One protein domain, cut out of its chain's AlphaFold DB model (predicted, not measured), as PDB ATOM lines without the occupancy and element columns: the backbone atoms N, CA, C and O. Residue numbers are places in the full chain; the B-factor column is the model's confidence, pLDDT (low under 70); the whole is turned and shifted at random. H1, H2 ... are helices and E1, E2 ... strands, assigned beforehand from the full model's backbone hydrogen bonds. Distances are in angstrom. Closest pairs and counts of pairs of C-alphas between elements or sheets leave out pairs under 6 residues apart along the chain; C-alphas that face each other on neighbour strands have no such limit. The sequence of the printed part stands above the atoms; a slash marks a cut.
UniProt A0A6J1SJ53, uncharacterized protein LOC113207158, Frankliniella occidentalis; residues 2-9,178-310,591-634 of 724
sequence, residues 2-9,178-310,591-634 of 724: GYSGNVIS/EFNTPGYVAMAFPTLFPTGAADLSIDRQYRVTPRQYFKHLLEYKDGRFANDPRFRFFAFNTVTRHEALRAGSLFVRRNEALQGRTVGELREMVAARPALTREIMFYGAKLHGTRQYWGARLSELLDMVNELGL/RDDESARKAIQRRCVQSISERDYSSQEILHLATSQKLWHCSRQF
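AT A GLANCE: This is residues 2 to 9, 178 to 310 and 591 to 634 of the 724 residues of the protein "uncharacterized protein LOC113207158" of Frankliniella occidentalis (UniProt A0A6J1SJ53). One long helix, H4, runs through the middle of this model, with H2 and H9 packed on its first part and H6 and H8 packed on it farther along. H5 makes a corner with H6 and meets H8 at their ends, while H7 runs away from H6 as an arm whose last residues, 305 to 308, stick out with 309 and 310. H1 touches no helix, and a long unnamed stretch, residues 189 to 209, follows it. The 185 printed residues hold nine named helices, H1 to H9, and then one strand, E1; the class is mostly helix. The whole is only just compact, close to loose, with a radius of gyration of the C-alphas of 19.0 A and spans of 55 by 52 by 34 A.

IN THESE COORDINATES: Start at C-alpha 2, at (94.288, 30.640, 179.400); residues 2 to 3 pair antiparallel with residues 613 to 614. After the first cut, find H1 at residues 184 to 188, then H2 at 210 to 218 and H3 at 224 to 227. H4, residues 231 to 254, runs 34.2 A from (105.329, 34.513, 172.581) to (86.236, 28.557, 144.853). Next come H5, residues 263 to 272, 14.2 A; H6, residues 275 to 286, 19.2 A; and H7, residues 291 to 308, 25.3 A. Past the second cut stand H8, residues 596 to 608, 19.5 A, H9, residues 615 to 622, and E1, residues 628 to 630, which ends at (91.712, 6.581, 163.622).

HOW THE PARTS SIT: Begin at the hub, H4, which touches five helices. Its residues 232 to 242 touch H2 at a shallow tilt of 17 degrees, opposite ways; the closest C-alphas, of Arg 211 and Val 239, are 5.6 A apart. H8 touches H4 through Gly 248 and Gln 601, their closest C-alphas, 4.7 A apart. H6 and H7 touch about perpendicular, at 86 degrees, with C-alphas 285 and 293 closest at 3.9 A. H3 and H4 only just touch, only at the corner, with 3 pairs of C-alphas within 8 A. E1 pairs with no named strand. Every O i to N i+4 pair is within hydrogen-bond range in H1, H2, H4, H5 and H7, against 4 of 8 in H6, 8 of 9 in H8 and 3 of 4 in H9; H3 is too short for such a pair.

THE WHOLE: The farthest C-alphas, of Thr 195 and Gly 309, are 58.8 A apart. Residues 10 to 177 and 311 to 590 are not printed, with gaps of 7.1 A and 50.4 A between C-alphas. The link from H1 to H2 is long. Look for pLDDT under 70 in 19 residues, among them 2 to 9 and 280 to 284.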
ATOM      1  N   GLY A   2      95.078  31.018 180.573       41.72
ATOM      2  CA  GLY A   2      94.288  30.640 179.400       41.72
ATOM      3  C   GLY A   2      94.189  31.834 178.448       41.72
ATOM      4  O   GLY A   2      94.194  32.972 178.910       41.72
ATOM      5  N   TYR A   3      94.149  31.582 177.143       42.75
ATOM      6  CA  TYR A   3      94.043  32.614 176.109       42.75
ATOM      7  C   TYR A   3      92.644  32.646 175.513       42.75
ATOM      8  O   TYR A   3      92.166  31.609 175.061       42.75
ATOM      9  N   SER A   4      92.027  33.826 175.469       40.12
ATOM     10  CA  SER A   4      90.746  34.065 174.805       40.12
ATOM     11  C   SER A   4      90.834  35.300 173.902       40.12
ATOM     12  O   SER A   4      91.578  36.240 174.178       40.12
ATOM     13  N   GLY A   5      90.085  35.294 172.796       48.84
ATOM     14  CA  GLY A   5      90.006  36.435 171.877       48.84
ATOM     15  C   GLY A   5      90.966  36.388 170.683       48.84
ATOM     16  O   GLY A   5      91.427  35.324 170.272       48.84
ATOM     17  N   ASN A   6      91.184  37.552 170.067       49.72
ATOM     18  CA  ASN A   6      92.183  37.785 169.020       49.72
ATOM     19  C   ASN A   6      93.195  38.804 169.540       49.72
ATOM     20  O   ASN A   6      92.806  39.739 170.235       49.72
ATOM     21  N   VAL A   7      94.471  38.652 169.185       51.53
ATOM     22  CA  VAL A   7      95.460  39.712 169.413       51.53
ATOM     23  C   VAL A   7      95.315  40.735 168.293       51.53
ATOM     24  O   VAL A   7      95.112  40.351 167.142       51.53
ATOM     25  N   ILE A   8      95.392  42.018 168.627       43.25
ATOM     26  CA  ILE A   8      95.517  43.117 167.672       43.25
ATOM     27  C   ILE A   8      96.708  43.966 168.103       43.25
ATOM     28  O   ILE A   8      96.800  44.366 169.264       43.25
ATOM     29  N   SER A   9      97.636  44.209 167.184       48.06
ATOM     30  CA  SER A   9      98.785  45.074 167.431       48.06
ATOM     31  C   SER A   9      98.471  46.490 166.962       48.06
ATOM     32  O   SER A   9      98.057  46.704 165.823       48.06
ATOM     33  N   GLU A 178     100.356  43.600 160.907       70.19
ATOM     34  CA  GLU A 178     101.212  42.469 161.293       70.19
ATOM     35  C   GLU A 178     101.608  41.581 160.095       70.19
ATOM     36  O   GLU A 178     102.564  40.818 160.190       70.19
ATOM     37  N   PHE A 179     100.892  41.655 158.964       69.69
ATOM     38  CA  PHE A 179     101.196  40.864 157.771       69.69
ATOM     39  C   PHE A 179     102.283  41.498 156.905       69.69
ATOM     40  O   PHE A 179     103.002  40.776 156.217       69.69
ATOM     41  N   ASN A 180     102.385  42.827 156.930       71.94
ATOM     42  CA  ASN A 180     103.200  43.588 155.986       71.94
ATOM     43  C   ASN A 180     104.272  44.453 156.660       71.94
ATOM     44  O   ASN A 180     105.078  45.057 155.958       71.94
ATOM     45  N   THR A 181     104.301  44.522 157.994       79.31
ATOM     46  CA  THR A 181     105.281  45.323 158.740       79.31
ATOM     47  C   THR A 181     106.601  44.562 158.890       79.31
ATOM     48  O   THR A 181     106.634  43.547 159.594       79.31
ATOM     49  N   PRO A 182     107.703  45.031 158.273       81.69
ATOM     50  CA  PRO A 182     108.988  44.351 158.375       81.69
ATOM     51  C   PRO A 182     109.541  44.373 159.805       81.69
ATOM     52  O   PRO A 182     109.485  45.396 160.484       81.69
ATOM     53  N   GLY A 183     110.098  43.250 160.260       83.50
ATOM     54  CA  GLY A 183     110.744  43.113 161.569       83.50
ATOM     55  C   GLY A 183     109.798  43.088 162.773       83.50
ATOM     56  O   GLY A 183     110.270  43.160 163.905       83.50
ATOM     57  N   TYR A 184     108.473  43.033 162.576       83.25
ATOM     58  CA  TYR A 184     107.519  43.271 163.667       83.25
ATOM     59  C   TYR A 184     107.623  42.262 164.824       83.25
ATOM     60  O   TYR A 184     107.440  42.647 165.979       83.25
ATOM     61  N   VAL A 185     107.947  40.990 164.553       88.19
ATOM     62  CA  VAL A 185     108.114  39.963 165.594       88.19
ATOM     63  C   VAL A 185     109.401  40.220 166.368       88.19
ATOM     64  O   VAL A 185     109.399  40.189 167.598       88.19
ATOM     65  N   ALA A 186     110.491  40.498 165.655       89.19
ATOM     66  CA  ALA A 186     111.786  40.776 166.263       89.19
ATOM     67  C   ALA A 186     111.776  42.065 167.103       89.19
ATOM     68  O   ALA A 186     112.390  42.100 168.168       89.19
ATOM     69  N   MET A 187     111.024  43.085 166.675       83.75
ATOM     70  CA  MET A 187     110.769  44.300 167.455       83.75
ATOM     71  C   MET A 187     109.904  44.032 168.692       83.75
ATOM     72  O   MET A 187     110.138  44.613 169.741       83.75
ATOM     73  N   ALA A 188     108.903  43.153 168.608       83.12
ATOM     74  CA  ALA A 188     108.036  42.854 169.752       83.12
ATOM     75  C   ALA A 188     108.719  41.973 170.817       83.12
ATOM     76  O   ALA A 188     108.373  42.048 171.997       83.12
ATOM     77  N   PHE A 189     109.685  41.140 170.416       89.50
ATOM     78  CA  PHE A 189     110.352  40.168 171.288       89.50
ATOM     79  C   PHE A 189     111.889  40.264 171.213       89.50
ATOM     80  O   PHE A 189     112.548  39.275 170.875       89.50
ATOM     81  N   PRO A 190     112.503  41.409 171.570       87.56
ATOM     82  CA  PRO A 190     113.949  41.614 171.436       87.56
ATOM     83  C   PRO A 190     114.784  40.649 172.290       87.56
ATOM     84  O   PRO A 190     115.912  40.332 171.933       87.56
ATOM     85  N   THR A 191     114.241  40.115 173.387       88.69
ATOM     86  CA  THR A 191     114.911  39.088 174.207       88.69
ATOM     87  C   THR A 191     114.965  37.718 173.526       88.69
ATOM     88  O   THR A 191     115.879  36.935 173.781       88.69
ATOM     89  N   LEU A 192     114.006  37.422 172.642       92.75
ATOM     90  CA  LEU A 192     113.969  36.189 171.852       92.75
ATOM     91  C   LEU A 192     114.709  36.345 170.515       92.75
ATOM     92  O   LEU A 192     115.294  35.375 170.031       92.75
ATOM     93  N   PHE A 193     114.736  37.563 169.966       92.75
ATOM     94  CA  PHE A 193     115.427  37.942 168.731       92.75
ATOM     95  C   PHE A 193     116.501  39.009 169.004       92.75
ATOM     96  O   PHE A 193     116.392  40.140 168.526       92.75
ATOM     97  N   PRO A 194     117.564  38.667 169.756       89.88
ATOM     98  CA  PRO A 194     118.528  39.648 170.252       89.88
ATOM     99  C   PRO A 194     119.240  40.416 169.132       89.88
ATOM    100  O   PRO A 194     119.501  41.601 169.284       89.88
ATOM    101  N   THR A 195     119.476  39.801 167.974       91.56
ATOM    102  CA  THR A 195     120.126  40.449 166.821       91.56
ATOM    103  C   THR A 195     119.153  41.107 165.837       91.56
ATOM    104  O   THR A 195     119.568  41.580 164.783       91.56
ATOM    105  N   GLY A 196     117.842  41.063 166.100       88.19
ATOM    106  CA  GLY A 196     116.809  41.476 165.140       88.19
ATOM    107  C   GLY A 196     116.675  40.563 163.909       88.19
ATOM    108  O   GLY A 196     115.830  40.793 163.050       88.19
ATOM    109  N   ALA A 197     117.501  39.518 163.800       88.50
ATOM    110  CA  ALA A 197     117.507  38.607 162.664       88.50
ATOM    111  C   ALA A 197     116.372  37.572 162.735       88.50
ATOM    112  O   ALA A 197     115.699  37.408 163.748       88.50
ATOM    113  N   ALA A 198     116.215  36.819 161.645       88.12
ATOM    114  CA  ALA A 198     115.281  35.702 161.503       88.12
ATOM    115  C   ALA A 198     113.780  36.039 161.609       88.12
ATOM    116  O   ALA A 198     112.990  35.107 161.563       88.12
ATOM    117  N   ASP A 199     113.368  37.308 161.651       90.81
ATOM    118  CA  ASP A 199     111.955  37.716 161.631       90.81
ATOM    119  C   ASP A 199     111.156  37.107 160.458       90.81
ATOM    120  O   ASP A 199     111.677  36.912 159.355       90.81
ATOM    121  N   LEU A 200     109.871  36.807 160.676       88.50
ATOM    122  CA  LEU A 200     108.981  36.188 159.685       88.50
ATOM    123  C   LEU A 200     108.959  36.944 158.346       88.50
ATOM    124  O   LEU A 200     108.929  36.303 157.299       88.50
ATOM    125  N   SER A 201     109.022  38.273 158.376       83.81
ATOM    126  CA  SER A 201     108.921  39.158 157.208       83.81
ATOM    127  C   SER A 201     110.201  39.282 156.370       83.81
ATOM    128  O   SER A 201     110.166  39.892 155.303       83.81
ATOM    129  N   ILE A 202     111.328  38.718 156.821       84.06
ATOM    130  CA  ILE A 202     112.604  38.806 156.098       84.06
ATOM    131  C   ILE A 202     112.520  38.032 154.778       84.06
ATOM    132  O   ILE A 202     111.982  36.919 154.730       84.06
ATOM    133  N   ASP A 203     113.099  38.606 153.724       83.12
ATOM    134  CA  ASP A 203     113.215  37.942 152.431       83.12
ATOM    135  C   ASP A 203     114.098  36.688 152.525       83.12
ATOM    136  O   ASP A 203     115.137  36.669 153.191       83.12
ATOM    137  N   ARG A 204     113.660  35.600 151.895       86.25
ATOM    138  CA  ARG A 204     114.311  34.289 151.989       86.25
ATOM    139  C   ARG A 204     114.351  33.636 150.623       86.25
ATOM    140  O   ARG A 204     113.368  33.652 149.894       86.25
ATOM    141  N   GLN A 205     115.452  32.936 150.350       88.50
ATOM    142  CA  GLN A 205     115.604  32.136 149.131       88.50
ATOM    143  C   GLN A 205     114.486  31.093 148.968       88.50
ATOM    144  O   GLN A 205     114.045  30.820 147.856       88.50
ATOM    145  N   TYR A 206     114.019  30.522 150.081       88.12
ATOM    146  CA  TYR A 206     112.916  29.570 150.106       88.12
ATOM    147  C   TYR A 206     111.743  30.144 150.887       88.12
ATOM    148  O   TYR A 206     111.904  30.690 151.982       88.12
ATOM    149  N   ARG A 207     110.538  29.961 150.344       87.44
ATOM    150  CA  ARG A 207     109.307  30.380 151.006       87.44
ATOM    151  C   ARG A 207     109.108  29.592 152.301       87.44
ATOM    152  O   ARG A 207     108.903  28.382 152.268       87.44
ATOM    153  N   VAL A 208     109.068  30.301 153.427       90.00
ATOM    154  CA  VAL A 208     108.695  29.747 154.735       90.00
ATOM    155  C   VAL A 208     107.300  30.238 155.089       90.00
ATOM    156  O   VAL A 208     107.045  31.437 155.170       90.00
ATOM    157  N   THR A 209     106.359  29.317 155.280       89.19
ATOM    158  CA  THR A 209     105.006  29.689 155.718       89.19
ATOM    159  C   THR A 209     104.999  30.089 157.200       89.19
ATOM    160  O   THR A 209     105.789  29.541 157.972       89.19
ATOM    161  N   PRO A 210     104.065  30.949 157.655       89.12
ATOM    162  CA  PRO A 210     103.936  31.295 159.076       89.12
ATOM    163  C   PRO A 210     103.835  30.069 159.993       89.12
ATOM    164  O   PRO A 210     104.452  30.033 161.051       89.12
ATOM    165  N   ARG A 211     103.125  29.017 159.557       90.00
ATOM    166  CA  ARG A 211     103.039  27.749 160.297       90.00
ATOM    167  C   ARG A 211     104.410  27.087 160.456       90.00
ATOM    168  O   ARG A 211     104.745  26.683 161.562       90.00
ATOM    169  N   GLN A 212     105.195  26.965 159.383       92.56
ATOM    170  CA  GLN A 212     106.544  26.381 159.455       92.56
ATOM    171  C   GLN A 212     107.468  27.221 160.340       92.56
ATOM    172  O   GLN A 212     108.191  26.664 161.161       92.56
ATOM    173  N   TYR A 213     107.396  28.546 160.203       93.94
ATOM    174  CA  TYR A 213     108.182  29.492 160.986       93.94
ATOM    175  C   TYR A 213     107.917  29.359 162.489       93.94
ATOM    176  O   TYR A 213     108.821  29.029 163.252       93.94
ATOM    177  N   PHE A 214     106.668  29.542 162.922       94.75
ATOM    178  CA  PHE A 214     106.332  29.485 164.345       94.75
ATOM    179  C   PHE A 214     106.470  28.081 164.925       94.75
ATOM    180  O   PHE A 214     106.893  27.954 166.069       94.75
ATOM    181  N   LYS A 215     106.192  27.026 164.146       95.31
ATOM    182  CA  LYS A 215     106.474  25.652 164.577       95.31
ATOM    183  C   LYS A 215     107.957  25.479 164.906       95.31
ATOM    184  O   LYS A 215     108.269  25.004 165.989       95.31
ATOM    185  N   HIS A 216     108.850  25.901 164.011       94.81
ATOM    186  CA  HIS A 216     110.291  25.800 164.237       94.81
ATOM    187  C   HIS A 216     110.730  26.535 165.508       94.81
ATOM    188  O   HIS A 216     111.505  25.992 166.289       94.81
ATOM    189  N   LEU A 217     110.212  27.746 165.737       95.31
ATOM    190  CA  LEU A 217     110.544  28.516 166.936       95.31
ATOM    191  C   LEU A 217     110.022  27.850 168.212       95.31
ATOM    192  O   LEU A 217     110.756  27.733 169.185       95.31
ATOM    193  N   LEU A 218     108.782  27.361 168.217       95.12
ATOM    194  CA  LEU A 218     108.218  26.670 169.382       95.12
ATOM    195  C   LEU A 218     108.906  25.321 169.663       95.12
ATOM    196  O   LEU A 218     108.965  24.903 170.813       95.12
ATOM    197  N   GLU A 219     109.457  24.665 168.643       93.00
ATOM    198  CA  GLU A 219     110.250  23.432 168.767       93.00
ATOM    199  C   GLU A 219     111.757  23.705 168.942       93.00
ATOM    200  O   GLU A 219     112.571  22.780 168.901       93.00
ATOM    201  N   TYR A 220     112.156  24.969 169.117       91.94
ATOM    202  CA  TYR A 220     113.563  25.337 169.199       91.94
ATOM    203  C   TYR A 220     114.234  24.691 170.418       91.94
ATOM    204  O   TYR A 220     113.671  24.640 171.512       91.94
ATOM    205  N   LYS A 221     115.462  24.203 170.223       85.38
ATOM    206  CA  LYS A 221     116.153  23.257 171.121       85.38
ATOM    207  C   LYS A 221     116.250  23.673 172.595       85.38
ATOM    208  O   LYS A 221     116.210  22.809 173.458       85.38
ATOM    209  N   ASP A 222     116.371  24.967 172.879       85.94
ATOM    210  CA  ASP A 222     116.500  25.497 174.247       85.94
ATOM    211  C   ASP A 222     115.161  25.933 174.867       85.94
ATOM    212  O   ASP A 222     115.120  26.444 175.983       85.94
ATOM    213  N   GLY A 223     114.052  25.757 174.143       88.88
ATOM    214  CA  GLY A 223     112.707  26.044 174.627       88.88
ATOM    215  C   GLY A 223     112.383  27.526 174.828       88.88
ATOM    216  O   GLY A 223     111.257  27.819 175.226       88.88
ATOM    217  N   ARG A 224     113.291  28.473 174.532       90.31
ATOM    218  CA  ARG A 224     113.110  29.905 174.862       90.31
ATOM    219  C   ARG A 224     111.792  30.495 174.351       90.31
ATOM    220  O   ARG A 224     111.150  31.272 175.045       90.31
ATOM    221  N   PHE A 225     111.365  30.094 173.156       93.94
ATOM    222  CA  PHE A 225     110.147  30.600 172.525       93.94
ATOM    223  C   PHE A 225     108.884  29.962 173.110       93.94
ATOM    224  O   PHE A 225     107.905  30.655 173.368       93.94
ATOM    225  N   ALA A 226     108.889  28.644 173.328       92.56
ATOM    226  CA  ALA A 226     107.737  27.952 173.900       92.56
ATOM    227  C   ALA A 226     107.535  28.273 175.388       92.56
ATOM    228  O   ALA A 226     106.399  28.292 175.865       92.56
ATOM    229  N   ASN A 227     108.630  28.561 176.094       89.62
ATOM    230  CA  ASN A 227     108.642  28.898 177.512       89.62
ATOM    231  C   ASN A 227     108.455  30.403 177.754       89.62
ATOM    232  O   ASN A 227     108.137  30.792 178.873       89.62
ATOM    233  N   ASP A 228     108.517  31.267 176.736       89.88
ATOM    234  CA  ASP A 228     108.125  32.667 176.913       89.88
ATOM    235  C   ASP A 228     106.597  32.765 177.128       89.88
ATOM    236  O   ASP A 228     105.819  32.210 176.339       89.88
ATOM    237  N   PRO A 229     106.134  33.425 178.207       82.81
ATOM    238  CA  PRO A 229     104.727  33.445 178.606       82.81
ATOM    239  C   PRO A 229     103.813  34.193 177.631       82.81
ATOM    240  O   PRO A 229     102.602  34.015 177.706       82.81
ATOM    241  N   ARG A 230     104.355  35.005 176.714       84.12
ATOM    242  CA  ARG A 230     103.587  35.804 175.745       84.12
ATOM    243  C   ARG A 230     103.755  35.277 174.324       84.12
ATOM    244  O   ARG A 230     102.764  35.119 173.610       84.12
ATOM    245  N   PHE A 231     104.984  34.948 173.931       90.56
ATOM    246  CA  PHE A 231     105.329  34.513 172.581       90.56
ATOM    247  C   PHE A 231     104.535  33.281 172.157       90.56
ATOM    248  O   PHE A 231     104.031  33.239 171.041       90.56
ATOM    249  N   ARG A 232     104.349  32.301 173.050       89.56
ATOM    250  CA  ARG A 232     103.575  31.083 172.754       89.56
ATOM    251  C   ARG A 232     102.134  31.380 172.309       89.56
ATOM    252  O   ARG A 232     101.641  30.772 171.359       89.56
ATOM    253  N   PHE A 233     101.474  32.340 172.960       86.00
ATOM    254  CA  PHE A 233     100.102  32.742 172.638       86.00
ATOM    255  C   PHE A 233     100.059  33.617 171.392       86.00
ATOM    256  O   PHE A 233      99.193  33.424 170.540       86.00
ATOM    257  N   PHE A 234     101.024  34.528 171.261       88.00
ATOM    258  CA  PHE A 234     101.217  35.330 170.060       88.00
ATOM    259  C   PHE A 234     101.396  34.439 168.822       88.00
ATOM    260  O   PHE A 234     100.615  34.538 167.881       88.00
ATOM    261  N   ALA A 235     102.334  33.491 168.864       91.25
ATOM    262  CA  ALA A 235     102.611  32.544 167.790       91.25
ATOM    263  C   ALA A 235     101.360  31.746 167.396       91.25
ATOM    264  O   ALA A 235     101.020  31.657 166.215       91.25
ATOM    265  N   PHE A 236     100.637  31.201 168.380       88.56
ATOM    266  CA  PHE A 236      99.385  30.487 168.134       88.56
ATOM    267  C   PHE A 236      98.319  31.383 167.486       88.56
ATOM    268  O   PHE A 236      97.701  30.978 166.496       88.56
ATOM    269  N   ASN A 237      98.116  32.601 167.998       85.69
ATOM    270  CA  ASN A 237      97.138  33.529 167.439       85.69
ATOM    271  C   ASN A 237      97.499  33.938 166.005       85.69
ATOM    272  O   ASN A 237      96.634  33.908 165.130       85.69
ATOM    273  N   THR A 238      98.768  34.242 165.731       86.06
ATOM    274  CA  THR A 238      99.231  34.576 164.382       86.06
ATOM    275  C   THR A 238      98.997  33.406 163.424       86.06
ATOM    276  O   THR A 238      98.340  33.577 162.397       86.06
ATOM    277  N   VAL A 239      99.437  32.188 163.764       87.19
ATOM    278  CA  VAL A 239      99.242  31.005 162.902       87.19
ATOM    279  C   VAL A 239      97.759  30.766 162.607       87.19
ATOM    280  O   VAL A 239      97.370  30.619 161.445       87.19
ATOM    281  N   THR A 240      96.912  30.771 163.637       83.81
ATOM    282  CA  THR A 240      95.478  30.493 163.481       83.81
ATOM    283  C   THR A 240      94.742  31.593 162.713       83.81
ATOM    284  O   THR A 240      93.926  31.278 161.841       83.81
ATOM    285  N   ARG A 241      95.073  32.876 162.924       84.75
ATOM    286  CA  ARG A 241      94.531  33.995 162.128       84.75
ATOM    287  C   ARG A 241      94.918  33.887 160.658       84.75
ATOM    288  O   ARG A 241      94.042  33.986 159.798       84.75
ATOM    289  N   HIS A 242      96.193  33.638 160.347       84.94
ATOM    290  CA  HIS A 242      96.639  33.443 158.962       84.94
ATOM    291  C   HIS A 242      95.880  32.290 158.285       84.94
ATOM    292  O   HIS A 242      95.468  32.398 157.127       84.94
ATOM    293  N   GLU A 243      95.639  31.195 159.007       84.75
ATOM    294  CA  GLU A 243      94.874  30.057 158.498       84.75
ATOM    295  C   GLU A 243      93.400  30.373 158.264       84.75
ATOM    296  O   GLU A 243      92.874  30.005 157.212       84.75
ATOM    297  N   ALA A 244      92.751  31.085 159.186       82.81
ATOM    298  CA  ALA A 244      91.370  31.533 159.037       82.81
ATOM    299  C   ALA A 244      91.196  32.472 157.839       82.81
ATOM    300  O   ALA A 244      90.306  32.263 157.010       82.81
ATOM    301  N   LEU A 245      92.081  33.461 157.687       84.19
ATOM    302  CA  LEU A 245      92.053  34.387 156.554       84.19
ATOM    303  C   LEU A 245      92.279  33.666 155.223       84.19
ATOM    304  O   LEU A 245      91.609  33.974 154.227       84.19
ATOM    305  N   ARG A 246      93.197  32.690 155.198       83.62
ATOM    306  CA  ARG A 246      93.451  31.848 154.025       83.62
ATOM    307  C   ARG A 246      92.252  30.956 153.715       83.62
ATOM    308  O   ARG A 246      91.879  30.848 152.552       83.62
ATOM    309  N   ALA A 247      91.619  30.358 154.725       81.31
ATOM    310  CA  ALA A 247      90.429  29.527 154.557       81.31
ATOM    311  C   ALA A 247      89.265  30.327 153.953       81.31
ATOM    312  O   ALA A 247      88.688  29.885 152.957       81.31
ATOM    313  N   GLY A 248      88.989  31.527 154.477       80.88
ATOM    314  CA  GLY A 248      87.966  32.422 153.931       80.88
ATOM    315  C   GLY A 248      88.274  32.873 152.499       80.88
ATOM    316  O   GLY A 248      87.403  32.836 151.634       80.88
ATOM    317  N   SER A 249      89.535  33.210 152.207       83.56
ATOM    318  CA  SER A 249      89.961  33.584 150.846       83.56
ATOM    319  C   SER A 249      89.794  32.437 149.850       83.56
ATOM    320  O   SER A 249      89.282  32.633 148.751       83.56
ATOM    321  N   LEU A 250      90.210  31.227 150.237       79.06
ATOM    322  CA  LEU A 250      90.068  30.029 149.413       79.06
ATOM    323  C   LEU A 250      88.602  29.675 149.167       79.06
ATOM    324  O   LEU A 250      88.287  29.176 148.090       79.06
ATOM    325  N   PHE A 251      87.726  29.920 150.145       81.00
ATOM    326  CA  PHE A 251      86.292  29.732 149.975       81.00
ATOM    327  C   PHE A 251      85.740  30.672 148.905       81.00
ATOM    328  O   PHE A 251      85.166  30.191 147.935       81.00
ATOM    329  N   VAL A 252      85.975  31.983 149.019       82.00
ATOM    330  CA  VAL A 252      85.501  32.958 148.018       82.00
ATOM    331  C   VAL A 252      86.063  32.641 146.636       82.00
ATOM    332  O   VAL A 252      85.316  32.579 145.669       82.00
ATOM    333  N   ARG A 253      87.361  32.329 146.543       80.44
ATOM    334  CA  ARG A 253      87.995  31.971 145.266       80.44
ATOM    335  C   ARG A 253      87.354  30.747 144.607       80.44
ATOM    336  O   ARG A 253      87.289  30.682 143.392       80.44
ATOM    337  N   ARG A 254      86.879  29.772 145.384       75.62
ATOM    338  CA  ARG A 254      86.236  28.557 144.853       75.62
ATOM    339  C   ARG A 254      84.736  28.701 144.595       75.62
ATOM    340  O   ARG A 254      84.141  27.760 144.087       75.62
ATOM    341  N   ASN A 255      84.135  29.831 144.958       75.81
ATOM    342  CA  ASN A 255      82.721  30.108 144.748       75.81
ATOM    343  C   ASN A 255      82.597  31.372 143.896       75.81
ATOM    344  O   ASN A 255      82.506  32.472 144.434       75.81
ATOM    345  N   GLU A 256      82.591  31.210 142.572       79.88
ATOM    346  CA  GLU A 256      82.530  32.317 141.602       79.88
ATOM    347  C   GLU A 256      81.380  33.290 141.883       79.88
ATOM    348  O   GLU A 256      81.571  34.499 141.833       79.88
ATOM    349  N   ALA A 257      80.223  32.776 142.316       81.00
ATOM    350  CA  ALA A 257      79.060  33.586 142.684       81.00
ATOM    351  C   ALA A 257      79.326  34.624 143.798       81.00
ATOM    352  O   ALA A 257      78.569  35.585 143.919       81.00
ATOM    353  N   LEU A 258      80.375  34.426 144.608       80.88
ATOM    354  CA  LEU A 258      80.779  35.298 145.715       80.88
ATOM    355  C   LEU A 258      81.977  36.195 145.382       80.88
ATOM    356  O   LEU A 258      82.336  37.055 146.190       80.88
ATOM    357  N   GLN A 259      82.633  35.992 144.240       83.81
ATOM    358  CA  GLN A 259      83.769  36.817 143.844       83.81
ATOM    359  C   GLN A 259      83.291  38.230 143.490       83.81
ATOM    360  O   GLN A 259      82.273  38.404 142.829       83.81
ATOM    361  N   GLY A 260      84.001  39.248 143.981       83.06
ATOM    362  CA  GLY A 260      83.652  40.657 143.749       83.06
ATOM    363  C   GLY A 260      82.392  41.153 144.468       83.06
ATOM    364  O   GLY A 260      82.102  42.341 144.388       83.06
ATOM    365  N   ARG A 261      81.674  40.285 145.196       88.94
ATOM    366  CA  ARG A 261      80.433  40.651 145.888       88.94
ATOM    367  C   ARG A 261      80.664  41.547 147.095       88.94
ATOM    368  O   ARG A 261      81.699  41.447 147.773       88.94
ATOM    369  N   THR A 262      79.663  42.359 147.404       90.25
ATOM    370  CA  THR A 262      79.628  43.205 148.596       90.25
ATOM    371  C   THR A 262      78.943  42.514 149.779       90.25
ATOM    372  O   THR A 262      78.333  41.449 149.649       90.25
ATOM    373  N   VAL A 263      79.059  43.097 150.974       86.06
ATOM    374  CA  VAL A 263      78.369  42.618 152.179       86.06
ATOM    375  C   VAL A 263      76.851  42.712 152.017       86.06
ATOM    376  O   VAL A 263      76.160  41.776 152.419       86.06
ATOM    377  N   GLY A 264      76.336  43.777 151.392       86.31
ATOM    378  CA  GLY A 264      74.903  43.920 151.115       86.31
ATOM    379  C   GLY A 264      74.370  42.770 150.255       86.31
ATOM    380  O   GLY A 264      73.436  42.074 150.649       86.31
ATOM    381  N   GLU A 265      75.050  42.476 149.144       88.12
ATOM    382  CA  GLU A 265      74.698  41.353 148.266       88.12
ATOM    383  C   GLU A 265      74.818  40.001 148.991       88.12
ATOM    384  O   GLU A 265      73.975  39.118 148.833       88.12
ATOM    385  N   LEU A 266      75.837  39.830 149.839       86.75
ATOM    386  CA  LEU A 266      76.002  38.616 150.640       86.75
ATOM    387  C   LEU A 266      74.830  38.403 151.613       86.75
ATOM    388  O   LEU A 266      74.397  37.261 151.794       86.75
ATOM    389  N   ARG A 267      74.296  39.470 152.229       85.81
ATOM    390  CA  ARG A 267      73.110  39.385 153.101       85.81
ATOM    391  C   ARG A 267      71.894  38.896 152.322       85.81
ATOM    392  O   ARG A 267      71.209  37.988 152.793       85.81
ATOM    393  N   GLU A 268      71.663  39.443 151.131       87.25
ATOM    394  CA  GLU A 268      70.566  39.025 150.251       87.25
ATOM    395  C   GLU A 268      70.709  37.557 149.837       87.25
ATOM    396  O   GLU A 268      69.762  36.777 149.953       87.25
ATOM    397  N   MET A 269      71.917  37.138 149.447       86.25
ATOM    398  CA  MET A 269      72.203  35.749 149.085       86.25
ATOM    399  C   MET A 269      71.955  34.781 150.247       86.25
ATOM    400  O   MET A 269      71.420  33.693 150.037       86.25
ATOM    401  N   VAL A 270      72.323  35.153 151.477       84.06
ATOM    402  CA  VAL A 270      72.079  34.327 152.671       84.06
ATOM    403  C   VAL A 270      70.596  34.282 153.036       84.06
ATOM    404  O   VAL A 270      70.112  33.220 153.430       84.06
ATOM    405  N   ALA A 271      69.870  35.391 152.881       83.81
ATOM    406  CA  ALA A 271      68.426  35.433 153.095       83.81
ATOM    407  C   ALA A 271      67.683  34.547 152.082       83.81
ATOM    408  O   ALA A 271      66.813  33.767 152.466       83.81
ATOM    409  N   ALA A 272      68.078  34.603 150.806       84.06
ATOM    410  CA  ALA A 272      67.513  33.778 149.741       84.06
ATOM    411  C   ALA A 272      67.920  32.298 149.857       84.06
ATOM    412  O   ALA A 272      67.131  31.401 149.559       84.06
ATOM    413  N   ARG A 273      69.150  32.020 150.312       81.44
ATOM    414  CA  ARG A 273      69.701  30.670 150.484       81.44
ATOM    415  C   ARG A 273      70.329  30.506 151.875       81.44
ATOM    416  O   ARG A 273      71.556  30.510 152.006       81.44
ATOM    417  N   PRO A 274      69.529  30.185 152.909       75.38
ATOM    418  CA  PRO A 274      70.026  29.888 154.258       75.38
ATOM    419  C   PRO A 274      71.114  28.801 154.334       75.38
ATOM    420  O   PRO A 274      71.895  28.740 155.285       75.38
ATOM    421  N   ALA A 275      71.179  27.907 153.340       71.38
ATOM    422  CA  ALA A 275      72.208  26.873 153.248       71.38
ATOM    423  C   ALA A 275      73.623  27.428 152.992       71.38
ATOM    424  O   ALA A 275      74.590  26.793 153.413       71.38
ATOM    425  N   LEU A 276      73.751  28.614 152.388       75.31
ATOM    426  CA  LEU A 276      75.034  29.243 152.066       75.31
ATOM    427  C   LEU A 276      75.883  29.490 153.322       75.31
ATOM    428  O   LEU A 276      77.084  29.226 153.321       75.31
ATOM    429  N   THR A 277      75.260  29.887 154.437       70.44
ATOM    430  CA  THR A 277      75.942  30.039 155.731       70.44
ATOM    431  C   THR A 277      76.622  28.741 156.172       70.44
ATOM    432  O   THR A 277      77.747  28.759 156.669       70.44
ATOM    433  N   ARG A 278      75.975  27.587 155.958       66.75
ATOM    434  CA  ARG A 278      76.552  26.274 156.293       66.75
ATOM    435  C   ARG A 278      77.720  25.912 155.375       66.75
ATOM    436  O   ARG A 278      78.683  25.308 155.840       66.75
ATOM    437  N   GLU A 279      77.647  26.281 154.100       71.38
ATOM    438  CA  GLU A 279      78.690  26.021 153.098       71.38
ATOM    439  C   GLU A 279      79.947  26.861 153.343       71.38
ATOM    440  O   GLU A 279      81.051  26.314 153.342       71.38
ATOM    441  N   ILE A 280      79.776  28.150 153.664       69.06
ATOM    442  CA  ILE A 280      80.860  29.041 154.110       69.06
ATOM    443  C   ILE A 280      81.598  28.415 155.299       69.06
ATOM    444  O   ILE A 280      82.827  28.324 155.327       69.06
ATOM    445  N   MET A 281      80.835  27.905 156.267       65.94
ATOM    446  CA  MET A 281      81.377  27.345 157.502       65.94
ATOM    447  C   MET A 281      82.013  25.960 157.323       65.94
ATOM    448  O   MET A 281      82.867  25.582 158.125       65.94
ATOM    449  N   PHE A 282      81.695  25.218 156.256       65.75
ATOM    450  CA  PHE A 282      82.351  23.941 155.948       65.75
ATOM    451  C   PHE A 282      83.858  24.109 155.698       65.75
ATOM    452  O   PHE A 282      84.643  23.219 156.024       65.75
ATOM    453  N   TYR A 283      84.297  25.269 155.199       67.31
ATOM    454  CA  TYR A 283      85.728  25.565 155.052       67.31
ATOM    455  C   TYR A 283      86.436  25.802 156.391       67.31
ATOM    456  O   TYR A 283      87.643  25.564 156.488       67.31
ATOM    457  N   GLY A 284      85.685  26.151 157.440       65.62
ATOM    458  CA  GLY A 284      86.165  26.193 158.820       65.62
ATOM    459  C   GLY A 284      86.594  24.825 159.357       65.62
ATOM    460  O   GLY A 284      87.389  24.767 160.284       65.62
ATOM    461  N   ALA A 285      86.182  23.710 158.735       70.25
ATOM    462  CA  ALA A 285      86.625  22.371 159.135       70.25
ATOM    463  C   ALA A 285      88.142  22.144 158.976       70.25
ATOM    464  O   ALA A 285      88.672  21.170 159.503       70.25
ATOM    465  N   LYS A 286      88.849  23.027 158.256       74.81
ATOM    466  CA  LYS A 286      90.319  23.017 158.157       74.81
ATOM    467  C   LYS A 286      91.013  23.710 159.337       74.81
ATOM    468  O   LYS A 286      92.217  23.527 159.516       74.81
ATOM    469  N   LEU A 287      90.279  24.501 160.119       78.94
ATOM    470  CA  LEU A 287      90.795  25.217 161.283       78.94
ATOM    471  C   LEU A 287      90.817  24.259 162.472       78.94
ATOM    472  O   LEU A 287      89.774  23.908 163.022       78.94
ATOM    473  N   HIS A 288      92.007  23.787 162.828       82.31
ATOM    474  CA  HIS A 288      92.185  22.733 163.823       82.31
ATOM    475  C   HIS A 288      91.647  23.164 165.192       82.31
ATOM    476  O   HIS A 288      91.827  24.303 165.609       82.31
ATOM    477  N   GLY A 289      90.967  22.250 165.887       78.62
ATOM    478  CA  GLY A 289      90.434  22.503 167.229       78.62
ATOM    479  C   GLY A 289      89.159  23.355 167.278       78.62
ATOM    480  O   GLY A 289      88.618  23.546 168.365       78.62
ATOM    481  N   THR A 290      88.650  23.830 166.135       77.69
ATOM    482  CA  THR A 290      87.362  24.540 166.053       77.69
ATOM    483  C   THR A 290      86.168  23.581 166.093       77.69
ATOM    484  O   THR A 290      86.288  22.373 165.858       77.69
ATOM    485  N   ARG A 291      84.967  24.117 166.336       75.31
ATOM    486  CA  ARG A 291      83.713  23.344 166.305       75.31
ATOM    487  C   ARG A 291      83.487  22.662 164.954       75.31
ATOM    488  O   ARG A 291      83.031  21.524 164.900       75.31
ATOM    489  N   GLN A 292      83.797  23.352 163.861       76.56
ATOM    490  CA  GLN A 292      83.625  22.871 162.492       76.56
ATOM    491  C   GLN A 292      84.562  21.693 162.215       76.56
ATOM    492  O   GLN A 292      84.154  20.711 161.591       76.56
ATOM    493  N   TYR A 293      85.795  21.766 162.721       83.31
ATOM    494  CA  TYR A 293      86.756  20.671 162.659       83.31
ATOM    495  C   TYR A 293      86.234  19.430 163.389       83.31
ATOM    496  O   TYR A 293      86.149  18.357 162.788       83.31
ATOM    497  N   TRP A 294      85.794  19.573 164.643       83.00
ATOM    498  CA  TRP A 294      85.248  18.448 165.410       83.00
ATOM    499  C   TRP A 294      83.947  17.901 164.818       83.00
ATOM    500  O   TRP A 294      83.770  16.689 164.777       83.00
ATOM    501  N   GLY A 295      83.090  18.756 164.253       79.19
ATOM    502  CA  GLY A 295      81.902  18.323 163.515       79.19
ATOM    503  C   GLY A 295      82.238  17.442 162.306       79.19
ATOM    504  O   GLY A 295      81.561  16.446 162.061       79.19
ATOM    505  N   ALA A 296      83.321  17.748 161.582       80.06
ATOM    506  CA  ALA A 296      83.799  16.887 160.502       80.06
ATOM    507  C   ALA A 296      84.340  15.544 161.023       80.06
ATOM    508  O   ALA A 296      84.046  14.512 160.426       80.06
ATOM    509  N   ARG A 297      85.091  15.542 162.137       86.56
ATOM    510  CA  ARG A 297      85.606  14.305 162.763       86.56
ATOM    511  C   ARG A 297      84.490  13.425 163.330       86.56
ATOM    512  O   ARG A 297      84.575  12.206 163.250       86.56
ATOM    513  N   LEU A 298      83.441  14.038 163.873       83.88
ATOM    514  CA  LEU A 298      82.243  13.339 164.327       83.88
ATOM    515  C   LEU A 298      81.545  12.630 163.165       83.88
ATOM    516  O   LEU A 298      81.138  11.486 163.318       83.88
ATOM    517  N   SER A 299      81.411  13.299 162.016       81.94
ATOM    518  CA  SER A 299      80.796  12.691 160.833       81.94
ATOM    519  C   SER A 299      81.572  11.456 160.374       81.94
ATOM    520  O   SER A 299      80.969  10.432 160.088       81.94
ATOM    521  N   GLU A 300      82.903  11.529 160.377       85.19
ATOM    522  CA  GLU A 300      83.780  10.395 160.060       85.19
ATOM    523  C   GLU A 300      83.631   9.251 161.076       85.19
ATOM    524  O   GLU A 300      83.540   8.085 160.704       85.19
ATOM    525  N   LEU A 301      83.531   9.567 162.367       87.12
ATOM    526  CA  LEU A 301      83.273   8.564 163.399       87.12
ATOM    527  C   LEU A 301      81.893   7.895 163.237       87.12
ATOM    528  O   LEU A 301      81.766   6.691 163.445       87.12
ATOM    529  N   LEU A 302      80.864   8.651 162.850       84.81
ATOM    530  CA  LEU A 302      79.548   8.093 162.530       84.81
ATOM    531  C   LEU A 302      79.621   7.144 161.329       84.81
ATOM    532  O   LEU A 302      79.021   6.072 161.376       84.81
ATOM    533  N   ASP A 303      80.389   7.498 160.298       84.12
ATOM    534  CA  ASP A 303      80.616   6.628 159.141       84.12
ATOM    535  C   ASP A 303      81.293   5.310 159.559       84.12
ATOM    536  O   ASP A 303      80.837   4.242 159.151       84.12
ATOM    537  N   MET A 304      82.291   5.353 160.456       88.69
ATOM    538  CA  MET A 304      82.891   4.127 161.009       88.69
ATOM    539  C   MET A 304      81.873   3.250 161.720       88.69
ATOM    540  O   MET A 304      81.918   2.037 161.583       88.69
ATOM    541  N   VAL A 305      80.972   3.834 162.504       86.94
ATOM    542  CA  VAL A 305      79.984   3.060 163.268       86.94
ATOM    543  C   VAL A 305      78.947   2.437 162.345       86.94
ATOM    544  O   VAL A 305      78.511   1.312 162.577       86.94
ATOM    545  N   ASN A 306      78.570   3.143 161.281       85.19
ATOM    546  CA  ASN A 306      77.670   2.609 160.267       85.19
ATOM    547  C   ASN A 306      78.289   1.413 159.527       85.19
ATOM    548  O   ASN A 306      77.562   0.491 159.167       85.19
ATOM    549  N   GLU A 307      79.607   1.417 159.309       87.31
ATOM    550  CA  GLU A 307      80.318   0.343 158.603       87.31
ATOM    551  C   GLU A 307      80.737  -0.816 159.523       87.31
ATOM    552  O   GLU A 307      80.575  -1.983 159.173       87.31
ATOM    553  N   LEU A 308      81.279  -0.507 160.703       90.31
ATOM    554  CA  LEU A 308      81.902  -1.469 161.619       90.31
ATOM    555  C   LEU A 308      80.966  -1.935 162.740       90.31
ATOM    556  O   LEU A 308      81.294  -2.881 163.454       90.31
ATOM    557  N   GLY A 309      79.829  -1.265 162.931       90.44
ATOM    558  CA  GLY A 309      78.962  -1.459 164.086       90.44
ATOM    559  C   GLY A 309      79.439  -0.701 165.329       90.44
ATOM    560  O   GLY A 309      80.209   0.266 165.261       90.44
ATOM    561  N   LEU A 310      78.938  -1.117 166.494       92.88
ATOM    562  CA  LEU A 310      79.261  -0.468 167.764       92.88
ATOM    563  C   LEU A 310      80.718  -0.741 168.175       92.88
ATOM    564  O   LEU A 310      81.170  -1.882 168.079       92.88
ATOM    565  N   ARG A 591      79.989  47.707 156.681       85.06
ATOM    566  CA  ARG A 591      79.189  48.493 155.740       85.06
ATOM    567  C   ARG A 591      78.834  47.640 154.524       85.06
ATOM    568  O   ARG A 591      79.607  46.770 154.120       85.06
ATOM    569  N   ASP A 592      77.689  47.918 153.913       84.69
ATOM    570  CA  ASP A 592      77.179  47.110 152.802       84.69
ATOM    571  C   ASP A 592      78.048  47.181 151.539       84.69
ATOM    572  O   ASP A 592      77.999  46.249 150.741       84.69
ATOM    573  N   ASP A 593      78.866  48.228 151.373       85.88
ATOM    574  CA  ASP A 593      79.824  48.402 150.271       85.88
ATOM    575  C   ASP A 593      81.140  47.630 150.472       85.88
ATOM    576  O   ASP A 593      81.940  47.507 149.543       85.88
ATOM    577  N   GLU A 594      81.391  47.094 151.670       86.19
ATOM    578  CA  GLU A 594      82.596  46.307 151.931       86.19
ATOM    579  C   GLU A 594      82.561  44.958 151.205       86.19
ATOM    580  O   GLU A 594      81.508  44.429 150.861       86.19
ATOM    581  N   SER A 595      83.730  44.349 150.989       86.06
ATOM    582  CA  SER A 595      83.814  43.058 150.299       86.06
ATOM    583  C   SER A 595      83.216  41.913 151.128       86.06
ATOM    584  O   SER A 595      83.596  41.702 152.284       86.06
ATOM    585  N   ALA A 596      82.403  41.064 150.490       84.19
ATOM    586  CA  ALA A 596      81.906  39.799 151.039       84.19
ATOM    587  C   ALA A 596      83.040  38.899 151.564       84.19
ATOM    588  O   ALA A 596      82.886  38.191 152.565       84.19
ATOM    589  N   ARG A 597      84.227  38.970 150.939       84.25
ATOM    590  CA  ARG A 597      85.430  38.265 151.401       84.25
ATOM    591  C   ARG A 597      85.815  38.659 152.820       84.25
ATOM    592  O   ARG A 597      86.147  37.777 153.609       84.25
ATOM    593  N   LYS A 598      85.740  39.949 153.156       82.06
ATOM    594  CA  LYS A 598      86.086  40.466 154.484       82.06
ATOM    595  C   LYS A 598      85.121  39.943 155.548       82.06
ATOM    596  O   LYS A 598      85.576  39.504 156.602       82.06
ATOM    597  N   ALA A 599      83.821  39.887 155.250       80.88
ATOM    598  CA  ALA A 599      82.815  39.294 156.139       80.88
ATOM    599  C   ALA A 599      83.076  37.804 156.406       80.88
ATOM    600  O   ALA A 599      83.100  37.361 157.556       80.88
ATOM    601  N   ILE A 600      83.350  37.034 155.349       80.38
ATOM    602  CA  ILE A 600      83.644  35.599 155.454       80.38
ATOM    603  C   ILE A 600      84.930  35.360 156.261       80.38
ATOM    604  O   ILE A 600      84.962  34.513 157.152       80.38
ATOM    605  N   GLN A 601      85.981  36.135 155.992       81.69
ATOM    606  CA  GLN A 601      87.238  36.080 156.737       81.69
ATOM    607  C   GLN A 601      87.059  36.436 158.217       81.69
ATOM    608  O   GLN A 601      87.548  35.701 159.076       81.69
ATOM    609  N   ARG A 602      86.320  37.513 158.523       80.12
ATOM    610  CA  ARG A 602      85.991  37.919 159.898       80.12
ATOM    611  C   ARG A 602      85.276  36.795 160.639       80.12
ATOM    612  O   ARG A 602      85.645  36.488 161.771       80.12
ATOM    613  N   ARG A 603      84.336  36.108 159.982       78.12
ATOM    614  CA  ARG A 603      83.649  34.968 160.592       78.12
ATOM    615  C   ARG A 603      84.588  33.796 160.881       78.12
ATOM    616  O   ARG A 603      84.514  33.223 161.969       78.12
ATOM    617  N   CYS A 604      85.475  33.444 159.945       77.38
ATOM    618  CA  CYS A 604      86.479  32.400 160.176       77.38
ATOM    619  C   CYS A 604      87.370  32.734 161.382       77.38
ATOM    620  O   CYS A 604      87.636  31.857 162.201       77.38
ATOM    621  N   VAL A 605      87.784  33.994 161.528       78.62
ATOM    622  CA  VAL A 605      88.598  34.448 162.664       78.62
ATOM    623  C   VAL A 605      87.815  34.375 163.981       78.62
ATOM    624  O   VAL A 605      88.310  33.807 164.950       78.62
ATOM    625  N   GLN A 606      86.563  34.843 164.009       75.19
ATOM    626  CA  GLN A 606      85.706  34.750 165.199       75.19
ATOM    627  C   GLN A 606      85.533  33.309 165.697       75.19
ATOM    628  O   GLN A 606      85.480  33.100 166.901       75.19
ATOM    629  N   SER A 607      85.496  32.315 164.798       69.94
ATOM    630  CA  SER A 607      85.337  30.903 165.186       69.94
ATOM    631  C   SER A 607      86.484  30.349 166.039       69.94
ATOM    632  O   SER A 607      86.286  29.397 166.791       69.94
ATOM    633  N   ILE A 608      87.673  30.952 165.954       71.81
ATOM    634  CA  ILE A 608      88.827  30.578 166.780       71.81
ATOM    635  C   ILE A 608      88.662  31.134 168.196       71.81
ATOM    636  O   ILE A 608      88.992  30.446 169.159       71.81
ATOM    637  N   SER A 609      88.104  32.340 168.323       68.00
ATOM    638  CA  SER A 609      87.928  33.070 169.586       68.00
ATOM    639  C   SER A 609      86.691  32.657 170.392       68.00
ATOM    640  O   SER A 609      86.414  33.253 171.429       68.00
ATOM    641  N   GLU A 610      85.935  31.650 169.944       68.06
ATOM    642  CA  GLU A 610      84.731  31.163 170.636       68.06
ATOM    643  C   GLU A 610      85.050  30.466 171.977       68.06
ATOM    644  O   GLU A 610      84.153  30.271 172.800       68.06
ATOM    645  N   ARG A 611      86.318  30.118 172.239       67.88
ATOM    646  CA  ARG A 611      86.748  29.406 173.450       67.88
ATOM    647  C   ARG A 611      88.124  29.840 173.944       67.88
ATOM    648  O   ARG A 611      88.845  30.553 173.246       67.88
ATOM    649  N   ASP A 612      88.460  29.358 175.135       71.19
ATOM    650  CA  ASP A 612      89.729  29.635 175.794       71.19
ATOM    651  C   ASP A 612      90.689  28.458 175.569       71.19
ATOM    652  O   ASP A 612      90.255  27.306 175.586       71.19
ATOM    653  N   TYR A 613      91.979  28.739 175.380       78.06
ATOM    654  CA  TYR A 613      93.009  27.721 175.137       78.06
ATOM    655  C   TYR A 613      94.038  27.692 176.266       78.06
ATOM    656  O   TYR A 613      94.514  28.742 176.709       78.06
ATOM    657  N   SER A 614      94.426  26.494 176.708       80.88
ATOM    658  CA  SER A 614      95.501  26.327 177.699       80.88
ATOM    659  C   SER A 614      96.901  26.404 177.070       80.88
ATOM    660  O   SER A 614      97.070  26.146 175.879       80.88
ATOM    661  N   SER A 615      97.939  26.686 177.869       84.56
ATOM    662  CA  SER A 615      99.334  26.726 177.388       84.56
ATOM    663  C   SER A 615      99.794  25.428 176.711       84.56
ATOM    664  O   SER A 615     100.524  25.471 175.728       84.56
ATOM    665  N   GLN A 616      99.385  24.262 177.218       87.44
ATOM    666  CA  GLN A 616      99.760  22.981 176.605       87.44
ATOM    667  C   GLN A 616      98.998  22.738 175.294       87.44
ATOM    668  O   GLN A 616      99.555  22.187 174.344       87.44
ATOM    669  N   GLU A 617      97.741  23.180 175.230       87.31
ATOM    670  CA  GLU A 617      96.878  23.045 174.056       87.31
ATOM    671  C   GLU A 617      97.350  23.886 172.875       87.31
ATOM    672  O   GLU A 617      97.453  23.377 171.759       87.31
ATOM    673  N   ILE A 618      97.666  25.164 173.104       87.69
ATOM    674  CA  ILE A 618      98.159  26.029 172.026       87.69
ATOM    675  C   ILE A 618      99.451  25.470 171.433       87.69
ATOM    676  O   ILE A 618      99.656  25.585 170.233       87.69
ATOM    677  N   LEU A 619     100.301  24.834 172.249       90.81
ATOM    678  CA  LEU A 619     101.553  24.247 171.788       90.81
ATOM    679  C   LEU A 619     101.290  22.997 170.956       90.81
ATOM    680  O   LEU A 619     101.883  22.859 169.890       90.81
ATOM    681  N   HIS A 620     100.338  22.150 171.360       90.25
ATOM    682  CA  HIS A 620      99.866  21.028 170.537       90.25
ATOM    683  C   HIS A 620      99.372  21.522 169.168       90.25
ATOM    684  O   HIS A 620      99.765  20.993 168.126       90.25
ATOM    685  N   LEU A 621      98.528  22.560 169.159       88.38
ATOM    686  CA  LEU A 621      97.927  23.110 167.942       88.38
ATOM    687  C   LEU A 621      98.954  23.817 167.044       88.38
ATOM    688  O   LEU A 621      99.017  23.540 165.844       88.38
ATOM    689  N   ALA A 622      99.768  24.710 167.610       89.12
ATOM    690  CA  ALA A 622     100.742  25.518 166.879       89.12
ATOM    691  C   ALA A 622     101.868  24.662 166.281       89.12
ATOM    692  O   ALA A 622     102.314  24.922 165.163       89.12
ATOM    693  N   THR A 623     102.263  23.578 166.958       89.75
ATOM    694  CA  THR A 623     103.242  22.616 166.423       89.75
ATOM    695  C   THR A 623     102.635  21.575 165.479       89.75
ATOM    696  O   THR A 623     103.336  20.706 164.959       89.75
ATOM    697  N   SER A 624     101.349  21.722 165.136       86.88
ATOM    698  CA  SER A 624     100.649  20.894 164.147       86.88
ATOM    699  C   SER A 624     100.547  19.412 164.525       86.88
ATOM    700  O   SER A 624     100.512  18.555 163.639       86.88
ATOM    701  N   GLN A 625     100.494  19.093 165.819       89.50
ATOM    702  CA  GLN A 625     100.302  17.717 166.271       89.50
ATOM    703  C   GLN A 625      98.855  17.264 166.018       89.50
ATOM    704  O   GLN A 625      97.910  18.061 166.005       89.50
ATOM    705  N   LYS A 626      98.655  15.959 165.800       90.12
ATOM    706  CA  LYS A 626      97.325  15.395 165.523       90.12
ATOM    707  C   LYS A 626      96.424  15.525 166.750       90.12
ATOM    708  O   LYS A 626      96.807  15.138 167.845       90.12
ATOM    709  N   LEU A 627      95.208  16.044 166.576       89.75
ATOM    710  CA  LEU A 627      94.211  16.131 167.659       89.75
ATOM    711  C   LEU A 627      93.426  14.829 167.860       89.75
ATOM    712  O   LEU A 627      92.737  14.661 168.862       89.75
ATOM    713  N   TRP A 628      93.483  13.933 166.880       91.62
ATOM    714  CA  TRP A 628      92.734  12.687 166.851       91.62
ATOM    715  C   TRP A 628      93.467  11.656 165.995       91.62
ATOM    716  O   TRP A 628      94.281  12.003 165.133       91.62
ATOM    717  N   HIS A 629      93.147  10.392 166.224       93.62
ATOM    718  CA  HIS A 629      93.658   9.253 165.484       93.62
ATOM    719  C   HIS A 629      92.519   8.295 165.175       93.62
ATOM    720  O   HIS A 629      91.553   8.186 165.930       93.62
ATOM    721  N   CYS A 630      92.665   7.578 164.070       93.50
ATOM    722  CA  CYS A 630      91.712   6.581 163.622       93.50
ATOM    723  C   CYS A 630      92.428   5.490 162.833       93.50
ATOM    724  O   CYS A 630      93.420   5.769 162.154       93.50
ATOM    725  N   SER A 631      91.934   4.257 162.939       94.50
ATOM    726  CA  SER A 631      92.412   3.116 162.154       94.50
ATOM    727  C   SER A 631      91.937   3.144 160.698       94.50
ATOM    728  O   SER A 631      92.495   2.437 159.863       94.50
ATOM    729  N   ARG A 632      90.923   3.957 160.379       90.25
ATOM    730  CA  ARG A 632      90.294   4.063 159.058       90.25
ATOM    731  C   ARG A 632      90.672   5.355 158.343       90.25
ATOM    732  O   ARG A 632      90.882   6.403 158.956       90.25
ATOM    733  N   GLN A 633      90.735   5.268 157.018       84.69
ATOM    734  CA  GLN A 633      90.916   6.411 156.131       84.69
ATOM    735  C   GLN A 633      89.573   6.804 155.521       84.69
ATOM    736  O   GLN A 633      88.800   5.947 155.103       84.69
ATOM    737  N   PHE A 634      89.316   8.107 155.438       79.50
ATOM    738  CA  PHE A 634      88.074   8.642 154.890       79.50
ATOM    739  C   PHE A 634      88.356   9.353 153.576       79.50
ATOM    740  O   PHE A 634      89.150  10.296 153.527       79.50
TER     741      PHE A 634